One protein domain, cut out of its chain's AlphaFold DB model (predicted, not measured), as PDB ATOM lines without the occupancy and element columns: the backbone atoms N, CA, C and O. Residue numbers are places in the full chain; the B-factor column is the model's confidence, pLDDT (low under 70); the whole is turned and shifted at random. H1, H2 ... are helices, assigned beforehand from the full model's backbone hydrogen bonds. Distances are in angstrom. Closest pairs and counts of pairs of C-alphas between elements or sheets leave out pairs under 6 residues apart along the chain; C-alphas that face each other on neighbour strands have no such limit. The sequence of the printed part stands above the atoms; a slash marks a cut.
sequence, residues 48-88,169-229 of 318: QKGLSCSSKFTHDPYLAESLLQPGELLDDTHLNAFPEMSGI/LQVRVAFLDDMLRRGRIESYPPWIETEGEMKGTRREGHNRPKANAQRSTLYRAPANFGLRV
ATOM      1  N   GLN A  48     108.631 114.645 204.203       45.34
ATOM      2  CA  GLN A  48     108.859 115.502 203.045       45.34
ATOM      3  C   GLN A  48     109.458 114.670 201.898       45.34
ATOM      4  O   GLN A  48     110.613 114.846 201.546       45.34
ATOM      5  N   LYS A  49     108.672 113.766 201.298       36.38
ATOM      6  CA  LYS A  49     108.890 113.384 199.902       36.38
ATOM      7  C   LYS A  49     108.560 114.625 199.079       36.38
ATOM      8  O   LYS A  49     107.432 115.120 199.056       36.38
ATOM      9  N   GLY A  50     109.610 115.225 198.561       37.25
ATOM     10  CA  GLY A  50     109.642 116.303 197.606       37.25
ATOM     11  C   GLY A  50     108.650 116.104 196.484       37.25
ATOM     12  O   GLY A  50     108.369 115.003 196.019       37.25
ATOM     13  N   LEU A  51     108.103 117.241 196.091       33.03
ATOM     14  CA  LEU A  51     107.531 117.453 194.779       33.03
ATOM     15  C   LEU A  51     108.390 116.731 193.730       33.03
ATOM     16  O   LEU A  51     109.569 117.052 193.588       33.03
ATOM     17  N   SER A  52     107.794 115.808 192.976       33.25
ATOM     18  CA  SER A  52     108.310 115.394 191.672       33.25
ATOM     19  C   SER A  52     108.120 116.560 190.693       33.25
ATOM     20  O   SER A  52     107.322 116.496 189.765       33.25
ATOM     21  N   CYS A  53     108.766 117.686 190.971       37.75
ATOM     22  CA  CYS A  53     108.814 118.830 190.080       37.75
ATOM     23  C   CYS A  53     110.237 118.875 189.568       37.75
ATOM     24  O   CYS A  53     111.132 119.384 190.239       37.75
ATOM     25  N   SER A  54     110.428 118.319 188.382       40.34
ATOM     26  CA  SER A  54     111.638 118.405 187.574       40.34
ATOM     27  C   SER A  54     111.956 119.847 187.140       40.34
ATOM     28  O   SER A  54     112.370 120.039 186.008       40.34
ATOM     29  N   SER A  55     111.701 120.878 187.957       49.72
ATOM     30  CA  SER A  55     111.911 122.272 187.536       49.72
ATOM     31  C   SER A  55     112.012 123.336 188.636       49.72
ATOM     32  O   SER A  55     112.039 124.519 188.310       49.72
ATOM     33  N   LYS A  56     112.047 122.991 189.937       57.25
ATOM     34  CA  LYS A  56     111.987 124.019 191.007       57.25
ATOM     35  C   LYS A  56     113.097 125.070 190.948       57.25
ATOM     36  O   LYS A  56     112.906 126.167 191.442       57.25
ATOM     37  N   PHE A  57     114.241 124.703 190.383       56.84
ATOM     38  CA  PHE A  57     115.415 125.565 190.255       56.84
ATOM     39  C   PHE A  57     115.902 125.638 188.804       56.84
ATOM     40  O   PHE A  57     117.087 125.846 188.563       56.84
ATOM     41  N   THR A  58     115.012 125.402 187.833       63.16
ATOM     42  CA  THR A  58     115.290 125.773 186.433       63.16
ATOM     43  C   THR A  58     115.319 127.296 186.294       63.16
ATOM     44  O   THR A  58     116.038 127.828 185.457       63.16
ATOM     45  N   HIS A  59     114.581 127.999 187.157       67.94
ATOM     46  CA  HIS A  59     114.532 129.453 187.223       67.94
ATOM     47  C   HIS A  59     115.008 129.932 188.596       67.94
ATOM     48  O   HIS A  59     114.802 129.246 189.600       67.94
ATOM     49  N   ASP A  60     115.637 131.107 188.633       77.50
ATOM     50  CA  ASP A  60     115.931 131.807 189.884       77.50
ATOM     51  C   ASP A  60     114.618 132.390 190.452       77.50
ATOM     52  O   ASP A  60     114.041 133.282 189.815       77.50
ATOM     53  N   PRO A  61     114.125 131.920 191.619       85.00
ATOM     54  CA  PRO A  61     112.889 132.436 192.205       85.00
ATOM     55  C   PRO A  61     112.989 133.926 192.563       85.00
ATOM     56  O   PRO A  61     112.013 134.652 192.420       85.00
ATOM     57  N   TYR A  62     114.167 134.432 192.940       87.06
ATOM     58  CA  TYR A  62     114.319 135.850 193.285       87.06
ATOM     59  C   TYR A  62     114.201 136.745 192.050       87.06
ATOM     60  O   TYR A  62     113.565 137.797 192.103       87.06
ATOM     61  N   LEU A  63     114.776 136.328 190.915       81.81
ATOM     62  CA  LEU A  63     114.576 137.061 189.669       81.81
ATOM     63  C   LEU A  63     113.108 136.984 189.242       81.81
ATOM     64  O   LEU A  63     112.524 138.009 188.902       81.81
ATOM     65  N   ALA A  64     112.510 135.793 189.250       82.31
ATOM     66  CA  ALA A  64     111.122 135.630 188.838       82.31
ATOM     67  C   ALA A  64     110.174 136.514 189.673       82.31
ATOM     68  O   ALA A  64     109.245 137.099 189.123       82.31
ATOM     69  N   GLU A  65     110.442 136.667 190.971       88.88
ATOM     70  CA  GLU A  65     109.742 137.608 191.848       88.88
ATOM     71  C   GLU A  65     109.977 139.073 191.446       88.88
ATOM     72  O   GLU A  65     109.032 139.860 191.424       88.88
ATOM     73  N   SER A  66     111.208 139.457 191.093       87.38
ATOM     74  CA  SER A  66     111.523 140.834 190.674       87.38
ATOM     75  C   SER A  66     110.806 141.270 189.389       87.38
ATOM     76  O   SER A  66     110.624 142.462 189.159       87.38
ATOM     77  N   LEU A  67     110.379 140.308 188.562       85.50
ATOM     78  CA  LEU A  67     109.629 140.547 187.327       85.50
ATOM     79  C   LEU A  67     108.122 140.743 187.563       85.50
ATOM     80  O   LEU A  67     107.386 140.994 186.607       85.50
ATOM     81  N   LEU A  68     107.646 140.602 188.803       85.25
ATOM     82  CA  LEU A  68     106.251 140.845 189.151       85.25
ATOM     83  C   LEU A  68     105.933 142.336 189.168       85.25
ATOM     84  O   LEU A  68     106.629 143.136 189.799       85.25
ATOM     85  N   GLN A  69     104.814 142.688 188.544       88.00
ATOM     86  CA  GLN A  69     104.247 144.024 188.623       88.00
ATOM     87  C   GLN A  69     103.746 144.314 190.051       88.00
ATOM     88  O   GLN A  69     103.487 143.389 190.834       88.00
ATOM     89  N   PRO A  70     103.607 145.595 190.431       87.94
ATOM     90  CA  PRO A  70     102.969 145.963 191.690       87.94
ATOM     91  C   PRO A  70     101.570 145.338 191.812       87.94
ATOM     92  O   PRO A  70     100.778 145.399 190.876       87.94
ATOM     93  N   GLY A  71     101.275 144.728 192.964       88.06
ATOM     94  CA  GLY A  71      99.998 144.055 193.233       88.06
ATOM     95  C   GLY A  71      99.898 142.609 192.731       88.06
ATOM     96  O   GLY A  71      98.942 141.920 193.076       88.06
ATOM     97  N   GLU A  72     100.871 142.112 191.963       90.31
ATOM     98  CA  GLU A  72     100.899 140.697 191.595       90.31
ATOM     99  C   GLU A  72     101.416 139.819 192.740       90.31
ATOM    100  O   GLU A  72     102.422 140.123 193.390       90.31
ATOM    101  N   LEU A  73     100.729 138.692 192.934       90.19
ATOM    102  CA  LEU A  73     101.001 137.727 193.991       90.19
ATOM    103  C   LEU A  73     101.795 136.526 193.472       90.19
ATOM    104  O   LEU A  73     101.615 136.060 192.344       90.19
ATOM    105  N   LEU A  74     102.638 135.984 194.346       90.00
ATOM    106  CA  LEU A  74     103.312 134.710 194.166       90.00
ATOM    107  C   LEU A  74     102.330 133.567 194.412       90.00
ATOM    108  O   LEU A  74     101.675 133.486 195.450       90.00
ATOM    109  N   ASP A  75     102.280 132.631 193.475       86.31
ATOM    110  CA  ASP A  75     101.610 131.358 193.690       86.31
ATOM    111  C   ASP A  75     102.453 130.422 194.573       86.31
ATOM    112  O   ASP A  75     103.681 130.518 194.652       86.31
ATOM    113  N   ASP A  76     101.802 129.430 195.177       85.38
ATOM    114  CA  ASP A  76     102.480 128.477 196.056       85.38
ATOM    115  C   ASP A  76     103.596 127.665 195.371       85.38
ATOM    116  O   ASP A  76     104.494 127.152 196.051       85.38
ATOM    117  N   THR A  77     103.532 127.472 194.047       82.25
ATOM    118  CA  THR A  77     104.582 126.735 193.324       82.25
ATOM    119  C   THR A  77     105.855 127.569 193.308       82.25
ATOM    120  O   THR A  77     106.915 127.047 193.656       82.25
ATOM    121  N   HIS A  78     105.723 128.861 192.999       85.88
ATOM    122  CA  HIS A  78     106.796 129.839 193.103       85.88
ATOM    123  C   HIS A  78     107.330 129.927 194.520       85.88
ATOM    124  O   HIS A  78     108.524 129.744 194.740       85.88
ATOM    125  N   LEU A  79     106.448 130.108 195.497       88.81
ATOM    126  CA  LEU A  79     106.852 130.224 196.889       88.81
ATOM    127  C   LEU A  79     107.720 129.029 197.324       88.81
ATOM    128  O   LEU A  79     108.782 129.204 197.909       88.81
ATOM    129  N   ASN A  80     107.337 127.799 196.959       86.00
ATOM    130  CA  ASN A  80     108.100 126.587 197.284       86.00
ATOM    131  C   ASN A  80     109.454 126.441 196.555       86.00
ATOM    132  O   ASN A  80     110.200 125.514 196.895       86.00
ATOM    133  N   ALA A  81     109.759 127.274 195.558       84.50
ATOM    134  CA  ALA A  81     111.060 127.293 194.890       84.50
ATOM    135  C   ALA A  81     112.131 128.031 195.711       84.50
ATOM    136  O   ALA A  81     113.314 127.725 195.578       84.50
ATOM    137  N   PHE A  82     111.734 128.938 196.609       90.00
ATOM    138  CA  PHE A  82     112.674 129.629 197.488       90.00
ATOM    139  C   PHE A  82     113.351 128.656 198.474       90.00
ATOM    140  O   PHE A  82     112.671 127.839 199.114       90.00
ATOM    141  N   PRO A  83     114.684 128.726 198.655       90.50
ATOM    142  CA  PRO A  83     115.390 127.877 199.615       90.50
ATOM    143  C   PRO A  83     114.934 128.117 201.064       90.50
ATOM    144  O   PRO A  83     114.920 127.177 201.869       90.50
ATOM    145  N   GLU A  84     114.457 129.319 201.385       94.38
ATOM    146  CA  GLU A  84     113.909 129.677 202.695       94.38
ATOM    147  C   GLU A  84     112.661 128.865 203.027       94.38
ATOM    148  O   GLU A  84     112.476 128.459 204.177       94.38
ATOM    149  N   MET A  85     111.860 128.486 202.025       92.44
ATOM    150  CA  MET A  85     110.743 127.563 202.241       92.44
ATOM    151  C   MET A  85     111.198 126.173 202.674       92.44
ATOM    152  O   MET A  85     110.407 125.395 203.211       92.44
ATOM    153  N   SER A  86     112.475 125.844 202.524       89.25
ATOM    154  CA  SER A  86     113.075 124.628 203.079       89.25
ATOM    155  C   SER A  86     113.808 124.863 204.396       89.25
ATOM    156  O   SER A  86     114.214 123.890 205.022       89.25
ATOM    157  N   GLY A  87     113.886 126.112 204.856       91.62
ATOM    158  CA  GLY A  87     114.589 126.537 206.062       91.62
ATOM    159  C   GLY A  87     116.064 126.869 205.833       91.62
ATOM    160  O   GLY A  87     116.843 126.869 206.782       91.62
ATOM    161  N   ILE A  88     116.478 127.086 204.584       91.44
ATOM    162  CA  ILE A  88     117.859 127.424 204.227       91.44
ATOM    163  C   ILE A  88     117.898 128.899 203.849       91.44
ATOM    164  O   ILE A  88     117.194 129.321 202.940       91.44
ATOM    165  N   LEU A 169     113.414 126.195 210.947       91.25
ATOM    166  CA  LEU A 169     112.035 126.631 210.811       91.25
ATOM    167  C   LEU A 169     111.909 128.156 210.893       91.25
ATOM    168  O   LEU A 169     111.105 128.723 210.159       91.25
ATOM    169  N   GLN A 170     112.736 128.810 211.712       94.31
ATOM    170  CA  GLN A 170     112.710 130.264 211.881       94.31
ATOM    171  C   GLN A 170     113.034 130.999 210.579       94.31
ATOM    172  O   GLN A 170     112.412 132.010 210.271       94.31
ATOM    173  N   VAL A 171     113.926 130.441 209.753       93.94
ATOM    174  CA  VAL A 171     114.229 130.989 208.421       93.94
ATOM    175  C   VAL A 171     112.985 130.995 207.532       93.94
ATOM    176  O   VAL A 171     112.728 131.980 206.848       93.94
ATOM    177  N   ARG A 172     112.189 129.918 207.556       94.81
ATOM    178  CA  ARG A 172     110.940 129.854 206.786       94.81
ATOM    179  C   ARG A 172     109.916 130.859 207.301       94.81
ATOM    180  O   ARG A 172     109.268 131.510 206.492       94.81
ATOM    181  N   VAL A 173     109.740 130.944 208.619       95.69
ATOM    182  CA  VAL A 173     108.765 131.854 209.238       95.69
ATOM    183  C   VAL A 173     109.108 133.301 208.904       95.69
ATOM    184  O   VAL A 173     108.267 133.998 208.347       95.69
ATOM    185  N   ALA A 174     110.360 133.711 209.125       97.12
ATOM    186  CA  ALA A 174     110.824 135.056 208.796       97.12
ATOM    187  C   ALA A 174     110.625 135.390 207.310       97.12
ATOM    188  O   ALA A 174     110.211 136.493 206.971       97.12
ATOM    189  N   PHE A 175     110.875 134.427 206.421       96.81
ATOM    190  CA  PHE A 175     110.641 134.589 204.989       96.81
ATOM    191  C   PHE A 175     109.155 134.759 204.634       96.81
ATOM    192  O   PHE A 175     108.818 135.628 203.836       96.81
ATOM    193  N   LEU A 176     108.260 133.954 205.218       96.81
ATOM    194  CA  LEU A 176     106.816 134.065 204.975       96.81
ATOM    195  C   LEU A 176     106.246 135.378 205.522       96.81
ATOM    196  O   LEU A 176     105.477 136.038 204.826       96.81
ATOM    197  N   ASP A 177     106.658 135.772 206.728       97.06
ATOM    198  CA  ASP A 177     106.271 137.049 207.332       97.06
ATOM    199  C   ASP A 177     106.752 138.233 206.464       97.06
ATOM    200  O   ASP A 177     106.006 139.182 206.225       97.06
ATOM    201  N   ASP A 178     107.969 138.158 205.915       97.00
ATOM    202  CA  ASP A 178     108.495 139.166 204.994       97.00
ATOM    203  C   ASP A 178     107.732 139.220 203.656       97.00
ATOM    204  O   ASP A 178     107.412 140.309 203.177       97.00
ATOM    205  N   MET A 179     107.382 138.070 203.071       95.94
ATOM    206  CA  MET A 179     106.583 138.004 201.840       95.94
ATOM    207  C   MET A 179     105.177 138.590 202.022       95.94
ATOM    208  O   MET A 179     104.690 139.289 201.132       95.94
ATOM    209  N   LEU A 180     104.545 138.356 203.176       95.75
ATOM    210  CA  LEU A 180     103.259 138.968 203.529       95.75
ATOM    211  C   LEU A 180     103.374 140.477 203.662       95.75
ATOM    212  O   LEU A 180     102.610 141.220 203.052       95.75
ATOM    213  N   ARG A 181     104.371 140.939 204.420       96.69
ATOM    214  CA  ARG A 181     104.623 142.365 204.633       96.69
ATOM    215  C   ARG A 181     104.867 143.109 203.321       96.69
ATOM    216  O   ARG A 181     104.444 144.250 203.177       96.69
ATOM    217  N   ARG A 182     105.537 142.469 202.357       94.81
ATOM    218  CA  ARG A 182     105.778 143.019 201.014       94.81
ATOM    219  C   ARG A 182     104.571 142.906 200.073       94.81
ATOM    220  O   ARG A 182     104.683 143.319 198.921       94.81
ATOM    221  N   GLY A 183     103.451 142.335 200.521       94.56
ATOM    222  CA  GLY A 183     102.268 142.100 199.693       94.56
ATOM    223  C   GLY A 183     102.533 141.134 198.536       94.56
ATOM    224  O   GLY A 183     101.892 141.229 197.495       94.56
ATOM    225  N   ARG A 184     103.519 140.238 198.679       94.12
ATOM    226  CA  ARG A 184     103.883 139.242 197.657       94.12
ATOM    227  C   ARG A 184     103.086 137.957 197.783       94.12
ATOM    228  O   ARG A 184     102.971 137.221 196.812       94.12
ATOM    229  N   ILE A 185     102.516 137.701 198.952       94.31
ATOM    230  CA  ILE A 185     101.491 136.685 199.174       94.31
ATOM    231  C   ILE A 185     100.358 137.328 199.969       94.31
ATOM    232  O   ILE A 185     100.597 138.236 200.759       94.31
ATOM    233  N   GLU A 186      99.130 136.870 199.748       94.12
ATOM    234  CA  GLU A 186      97.943 137.410 200.423       94.12
ATOM    235  C   GLU A 186      97.805 136.881 201.854       94.12
ATOM    236  O   GLU A 186      97.418 137.595 202.772       94.12
ATOM    237  N   SER A 187      98.141 135.608 202.051       94.50
ATOM    238  CA  SER A 187      98.075 134.929 203.341       94.50
ATOM    239  C   SER A 187      99.126 133.822 203.410       94.50
ATOM    240  O   SER A 187      99.741 133.448 202.406       94.50
ATOM    241  N   TYR A 188      99.352 133.292 204.614       93.94
ATOM    242  CA  TYR A 188     100.118 132.061 204.770       93.94
ATOM    243  C   TYR A 188      99.489 130.947 203.917       93.94
ATOM    244  O   TYR A 188      98.268 130.776 203.953       93.94
ATOM    245  N   PRO A 189     100.291 130.129 203.212       91.88
ATOM    246  CA  PRO A 189      99.741 129.011 202.464       91.88
ATOM    247  C   PRO A 189      98.940 128.083 203.388       91.88
ATOM    248  O   PRO A 189      99.425 127.746 204.471       91.88
ATOM    249  N   PRO A 190      97.765 127.578 202.972       90.44
ATOM    250  CA  PRO A 190      96.842 126.854 203.859       90.44
ATOM    251  C   PRO A 190      97.400 125.525 204.392       90.44
ATOM    252  O   PRO A 190      96.850 124.926 205.312       90.44
ATOM    253  N   TRP A 191      98.493 125.043 203.798       89.38
ATOM    254  CA  TRP A 191      99.229 123.840 204.183       89.38
ATOM    255  C   TRP A 191     100.410 124.128 205.128       89.38
ATOM    256  O   TRP A 191     101.172 123.207 205.444       89.38
ATOM    257  N   ILE A 192     100.587 125.376 205.568       92.19
ATOM    258  CA  ILE A 192     101.538 125.802 206.596       92.19
ATOM    259  C   ILE A 192     100.777 126.202 207.861       92.19
ATOM    260  O   ILE A 192      99.725 126.825 207.795       92.19
ATOM    261  N   GLU A 193     101.326 125.837 209.015       93.69
ATOM    262  CA  GLU A 193     100.817 126.278 210.305       93.69
ATOM    263  C   GLU A 193     101.170 127.746 210.553       93.69
ATOM    264  O   GLU A 193     102.326 128.145 210.385       93.69
ATOM    265  N   THR A 194     100.188 128.545 210.947       93.88
ATOM    266  CA  THR A 194     100.321 130.007 211.039       93.88
ATOM    267  C   THR A 194     100.670 130.485 212.439       93.88
ATOM    268  O   THR A 194     101.236 131.566 212.592       93.88
ATOM    269  N   GLU A 195     100.384 129.675 213.457       92.31
ATOM    270  CA  GLU A 195     100.444 130.069 214.863       92.31
ATOM    271  C   GLU A 195     100.991 128.949 215.763       92.31
ATOM    272  O   GLU A 195     101.159 127.796 215.352       92.31
ATOM    273  N   GLY A 196     101.297 129.310 217.012       92.62
ATOM    274  CA  GLY A 196     101.777 128.394 218.046       92.62
ATOM    275  C   GLY A 196     103.215 127.899 217.852       92.62
ATOM    276  O   GLY A 196     103.963 128.360 216.990       92.62
ATOM    277  N   GLU A 197     103.608 126.912 218.662       89.88
ATOM    278  CA  GLU A 197     104.963 126.327 218.657       89.88
ATOM    279  C   GLU A 197     105.343 125.676 217.319       89.88
ATOM    280  O   GLU A 197     106.517 125.477 217.006       89.88
ATOM    281  N   MET A 198     104.333 125.339 216.519       89.50
ATOM    282  CA  MET A 198     104.474 124.674 215.232       89.50
ATOM    283  C   MET A 198     104.403 125.656 214.051       89.50
ATOM    284  O   MET A 198     104.408 125.188 212.909       89.50
ATOM    285  N   LYS A 199     104.381 126.982 214.283       92.62
ATOM    286  CA  LYS A 199     104.360 128.012 213.225       92.62
ATOM    287  C   LYS A 199     105.436 127.746 212.168       92.62
ATOM    288  O   LYS A 199     106.595 127.470 212.470       92.62
ATOM    289  N   GLY A 200     105.046 127.799 210.900       89.69
ATOM    290  CA  GLY A 200     105.903 127.508 209.754       89.69
ATOM    291  C   GLY A 200     106.044 126.019 209.433       89.69
ATOM    292  O   GLY A 200     106.599 125.667 208.386       89.69
ATOM    293  N   THR A 201     105.578 125.096 210.283       90.38
ATOM    294  CA  THR A 201     105.550 123.670 209.924       90.38
ATOM    295  C   THR A 201     104.430 123.381 208.928       90.38
ATOM    296  O   THR A 201     103.607 124.232 208.623       90.38
ATOM    297  N   ARG A 202     104.438 122.185 208.338       86.06
ATOM    298  CA  ARG A 202     103.390 121.771 207.403       86.06
ATOM    299  C   ARG A 202     102.245 121.146 208.181       86.06
ATOM    300  O   ARG A 202     102.514 120.266 208.997       86.06
ATOM    301  N   ARG A 203     101.014 121.530 207.854       87.50
ATOM    302  CA  ARG A 203      99.811 120.893 208.390       87.50
ATOM    303  C   ARG A 203      99.707 119.454 207.897       87.50
ATOM    304  O   ARG A 203      99.966 119.164 206.725       87.50
ATOM    305  N   GLU A 204      99.366 118.542 208.797       81.12
ATOM    306  CA  GLU A 204      99.150 117.137 208.451       81.12
ATOM    307  C   GLU A 204      97.862 116.991 207.622       81.12
ATOM    308  O   GLU A 204      96.913 117.746 207.796       81.12
ATOM    309  N   GLY A 205      97.841 116.074 206.651       78.56
ATOM    310  CA  GLY A 205      96.672 115.854 205.782       78.56
ATOM    311  C   GLY A 205      96.469 116.877 204.653       78.56
ATOM    312  O   GLY A 205      95.754 116.581 203.698       78.56
ATOM    313  N   HIS A 206      97.148 118.027 204.679       73.06
ATOM    314  CA  HIS A 206      97.102 118.987 203.577       73.06
ATOM    315  C   HIS A 206      98.117 118.626 202.490       73.06
ATOM    316  O   HIS A 206      99.335 118.607 202.702       73.06
ATOM    317  N   ASN A 207      97.607 118.334 201.293       67.56
ATOM    318  CA  ASN A 207      98.457 118.067 200.142       67.56
ATOM    319  C   ASN A 207      99.189 119.339 199.714       67.56
ATOM    320  O   ASN A 207      98.625 120.431 199.699       67.56
ATOM    321  N   ARG A 208     100.452 119.172 199.310       64.44
ATOM    322  CA  ARG A 208     101.181 120.231 198.611       64.44
ATOM    323  C   ARG A 208     100.403 120.643 197.356       64.44
ATOM    324  O   ARG A 208      99.831 119.768 196.697       64.44
ATOM    325  N   PRO A 209     100.450 121.927 196.984       66.06
ATOM    326  CA  PRO A 209      99.923 122.363 195.706       66.06
ATOM    327  C   PRO A 209     100.647 121.598 194.599       66.06
ATOM    328  O   PRO A 209     101.868 121.413 194.631       66.06
ATOM    329  N   LYS A 210      99.869 121.091 193.643       66.44
ATOM    330  CA  LYS A 210     100.427 120.513 192.422       66.44
ATOM    331  C   LYS A 210     100.964 121.669 191.588       66.44
ATOM    332  O   LYS A 210     100.267 122.670 191.439       66.44
ATOM    333  N   ALA A 211     102.171 121.518 191.049       60.56
ATOM    334  CA  ALA A 211     102.720 122.514 190.140       60.56
ATOM    335  C   ALA A 211     101.742 122.732 188.981       60.56
ATOM    336  O   ALA A 211     101.390 121.788 188.272       60.56
ATOM    337  N   ASN A 212     101.290 123.971 188.818       63.38
ATOM    338  CA  ASN A 212     100.485 124.377 187.679       63.38
ATOM    339  C   ASN A 212     101.294 125.374 186.856       63.38
ATOM    340  O   ASN A 212     101.321 126.567 187.156       63.38
ATOM    341  N   ALA A 213     101.953 124.867 185.814       58.31
ATOM    342  CA  ALA A 213     102.833 125.665 184.971       58.31
ATOM    343  C   ALA A 213     102.119 126.833 184.272       58.31
ATOM    344  O   ALA A 213     102.742 127.847 183.994       58.31
ATOM    345  N   GLN A 214     100.805 126.730 184.046       59.09
ATOM    346  CA  GLN A 214     100.029 127.782 183.384       59.09
ATOM    347  C   GLN A 214      99.731 128.976 184.295       59.09
ATOM    348  O   GLN A 214      99.396 130.048 183.804       59.09
ATOM    349  N   ARG A 215      99.808 128.788 185.616       64.06
ATOM    350  CA  ARG A 215      99.507 129.833 186.602       64.06
ATOM    351  C   ARG A 215     100.737 130.320 187.343       64.06
ATOM    352  O   ARG A 215     100.650 131.350 188.002       64.06
ATOM    353  N   SER A 216     101.845 129.580 187.272       67.69
ATOM    354  CA  SER A 216     102.991 129.918 188.095       67.69
ATOM    355  C   SER A 216     103.800 131.063 187.509       67.69
ATOM    356  O   SER A 216     104.271 131.018 186.373       67.69
ATOM    357  N   THR A 217     104.003 132.080 188.332       69.94
ATOM    358  CA  THR A 217     104.816 133.257 188.019       69.94
ATOM    359  C   THR A 217     106.293 132.911 187.797       69.94
ATOM    360  O   THR A 217     106.989 133.667 187.124       69.94
ATOM    361  N   LEU A 218     106.761 131.737 188.253       69.25
ATOM    362  CA  LEU A 218     108.113 131.221 187.972       69.25
ATOM    363  C   LEU A 218     108.439 131.174 186.478       69.25
ATOM    364  O   LEU A 218     109.574 131.430 186.085       69.25
ATOM    365  N   TYR A 219     107.450 130.852 185.642       67.56
ATOM    366  CA  TYR A 219     107.646 130.648 184.205       67.56
ATOM    367  C   TYR A 219     107.691 131.956 183.404       67.56
ATOM    368  O   TYR A 219     107.792 131.922 182.180       67.56
ATOM    369  N   ARG A 220     107.626 133.114 184.079       67.75
ATOM    370  CA  ARG A 220     107.866 134.424 183.455       67.75
ATOM    371  C   ARG A 220     109.355 134.721 183.279       67.75
ATOM    372  O   ARG A 220     109.711 135.530 182.427       67.75
ATOM    373  N   ALA A 221     110.225 134.073 184.059       62.50
ATOM    374  CA  ALA A 221     111.663 134.202 183.875       62.50
ATOM    375  C   ALA A 221     112.085 133.559 182.537       62.50
ATOM    376  O   ALA A 221     111.591 132.480 182.193       62.50
ATOM    377  N   PRO A 222     113.011 134.168 181.770       60.09
ATOM    378  CA  PRO A 222     113.481 133.584 180.521       60.09
ATOM    379  C   PRO A 222     114.039 132.178 180.751       60.09
ATOM    380  O   PRO A 222     114.826 131.965 181.674       60.09
ATOM    381  N   ALA A 223     113.705 131.234 179.868       52.81
ATOM    382  CA  ALA A 223     114.154 129.842 179.966       52.81
ATOM    383  C   ALA A 223     115.683 129.675 179.987       52.81
ATOM    384  O   ALA A 223     116.161 128.644 180.431       52.81
ATOM    385  N   ASN A 224     116.436 130.686 179.534       53.16
ATOM    386  CA  ASN A 224     117.901 130.695 179.486       53.16
ATOM    387  C   ASN A 224     118.555 131.430 180.674       53.16
ATOM    388  O   ASN A 224     119.784 131.528 180.733       53.16
ATOM    389  N   PHE A 225     117.769 131.988 181.599       48.25
ATOM    390  CA  PHE A 225     118.294 132.742 182.736       48.25
ATOM    391  C   PHE A 225     118.677 131.785 183.873       48.25
ATOM    392  O   PHE A 225     117.855 130.996 184.324       48.25
ATOM    393  N   GLY A 226     119.946 131.817 184.294       45.62
ATOM    394  CA  GLY A 226     120.556 130.813 185.184       45.62
ATOM    395  C   GLY A 226     121.371 129.732 184.460       45.62
ATOM    396  O   GLY A 226     122.170 129.045 185.095       45.62
ATOM    397  N   LEU A 227     121.241 129.627 183.129       45.84
ATOM    398  CA  LEU A 227     121.921 128.621 182.296       45.84
ATOM    399  C   LEU A 227     123.177 129.107 181.582       45.84
ATOM    400  O   LEU A 227     123.905 128.316 180.983       45.84
ATOM    401  N   ARG A 228     123.496 130.396 181.689       40.66
ATOM    402  CA  ARG A 228     124.783 130.919 181.233       40.66
ATOM    403  C   ARG A 228     125.843 130.827 182.326       40.66
ATOM    404  O   ARG A 228     126.354 131.840 182.761       40.66
ATOM    405  N   VAL A 229     126.201 129.603 182.720       40.62
ATOM    406  CA  VAL A 229     127.573 129.288 183.166       40.62
ATOM    407  C   VAL A 229     127.960 127.887 182.674       40.62
ATOM    408  O   VAL A 229     128.386 127.031 183.440       40.62
TER     409      VAL A 229
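What this domain is: This is residues 48 to 88 and 169 to 229 of the 318 residues of an uncharacterized protein of Peniophora sp. CONT (UniProt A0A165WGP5). Little regular structure: two separate helix pairs, H4 with H3 and H1 with H5, have the short H2 between them near the middle, and long stretches with no named element, residues 48 to 60 and 182 to 216, run along the outside without enclosing them. The 102 printed residues have five named helices, H1 to H5 in order, holding 31 residues, and no named strand: all helix. The whole is compact, radius of gyration of the C-alphas 13.7 A, spanning 42 by 32 by 25 A.

How they stand to each other: H4, residues 169 to 181, touches H3, residues 83 to 86, with residues 171 to 175 alone; closest C-alphas Arg 172 and Glu 84, 5.1 A. H5, residues 217 to 220, touches H1, residues 61 to 66; closest C-alphas Leu 218 and Ala 64, 5.4 A. H5 only just touches H2, residues 76 to 79, with 3 pairs of C-alphas within 8 A; closest His 78 and Leu 218, 5.5 A. H4 and H5 are apart. Every O i to N i+4 pair is within hydrogen-bond range in H1 and H4; H2, H3 and H5 are too short for one.

Where its parts are: H4 runs 18.5 A from C-alpha 169 (112.035, 126.631, 210.811) to C-alpha 181 (104.623, 142.365, 204.633).

The domain as a whole: Residues 89 to 168 are not printed; C-alphas 88 and 169 are 8.8 A apart. H4 to H5 is a long link. Residues 48 to 59 and 207 to 229 have pLDDT under 70.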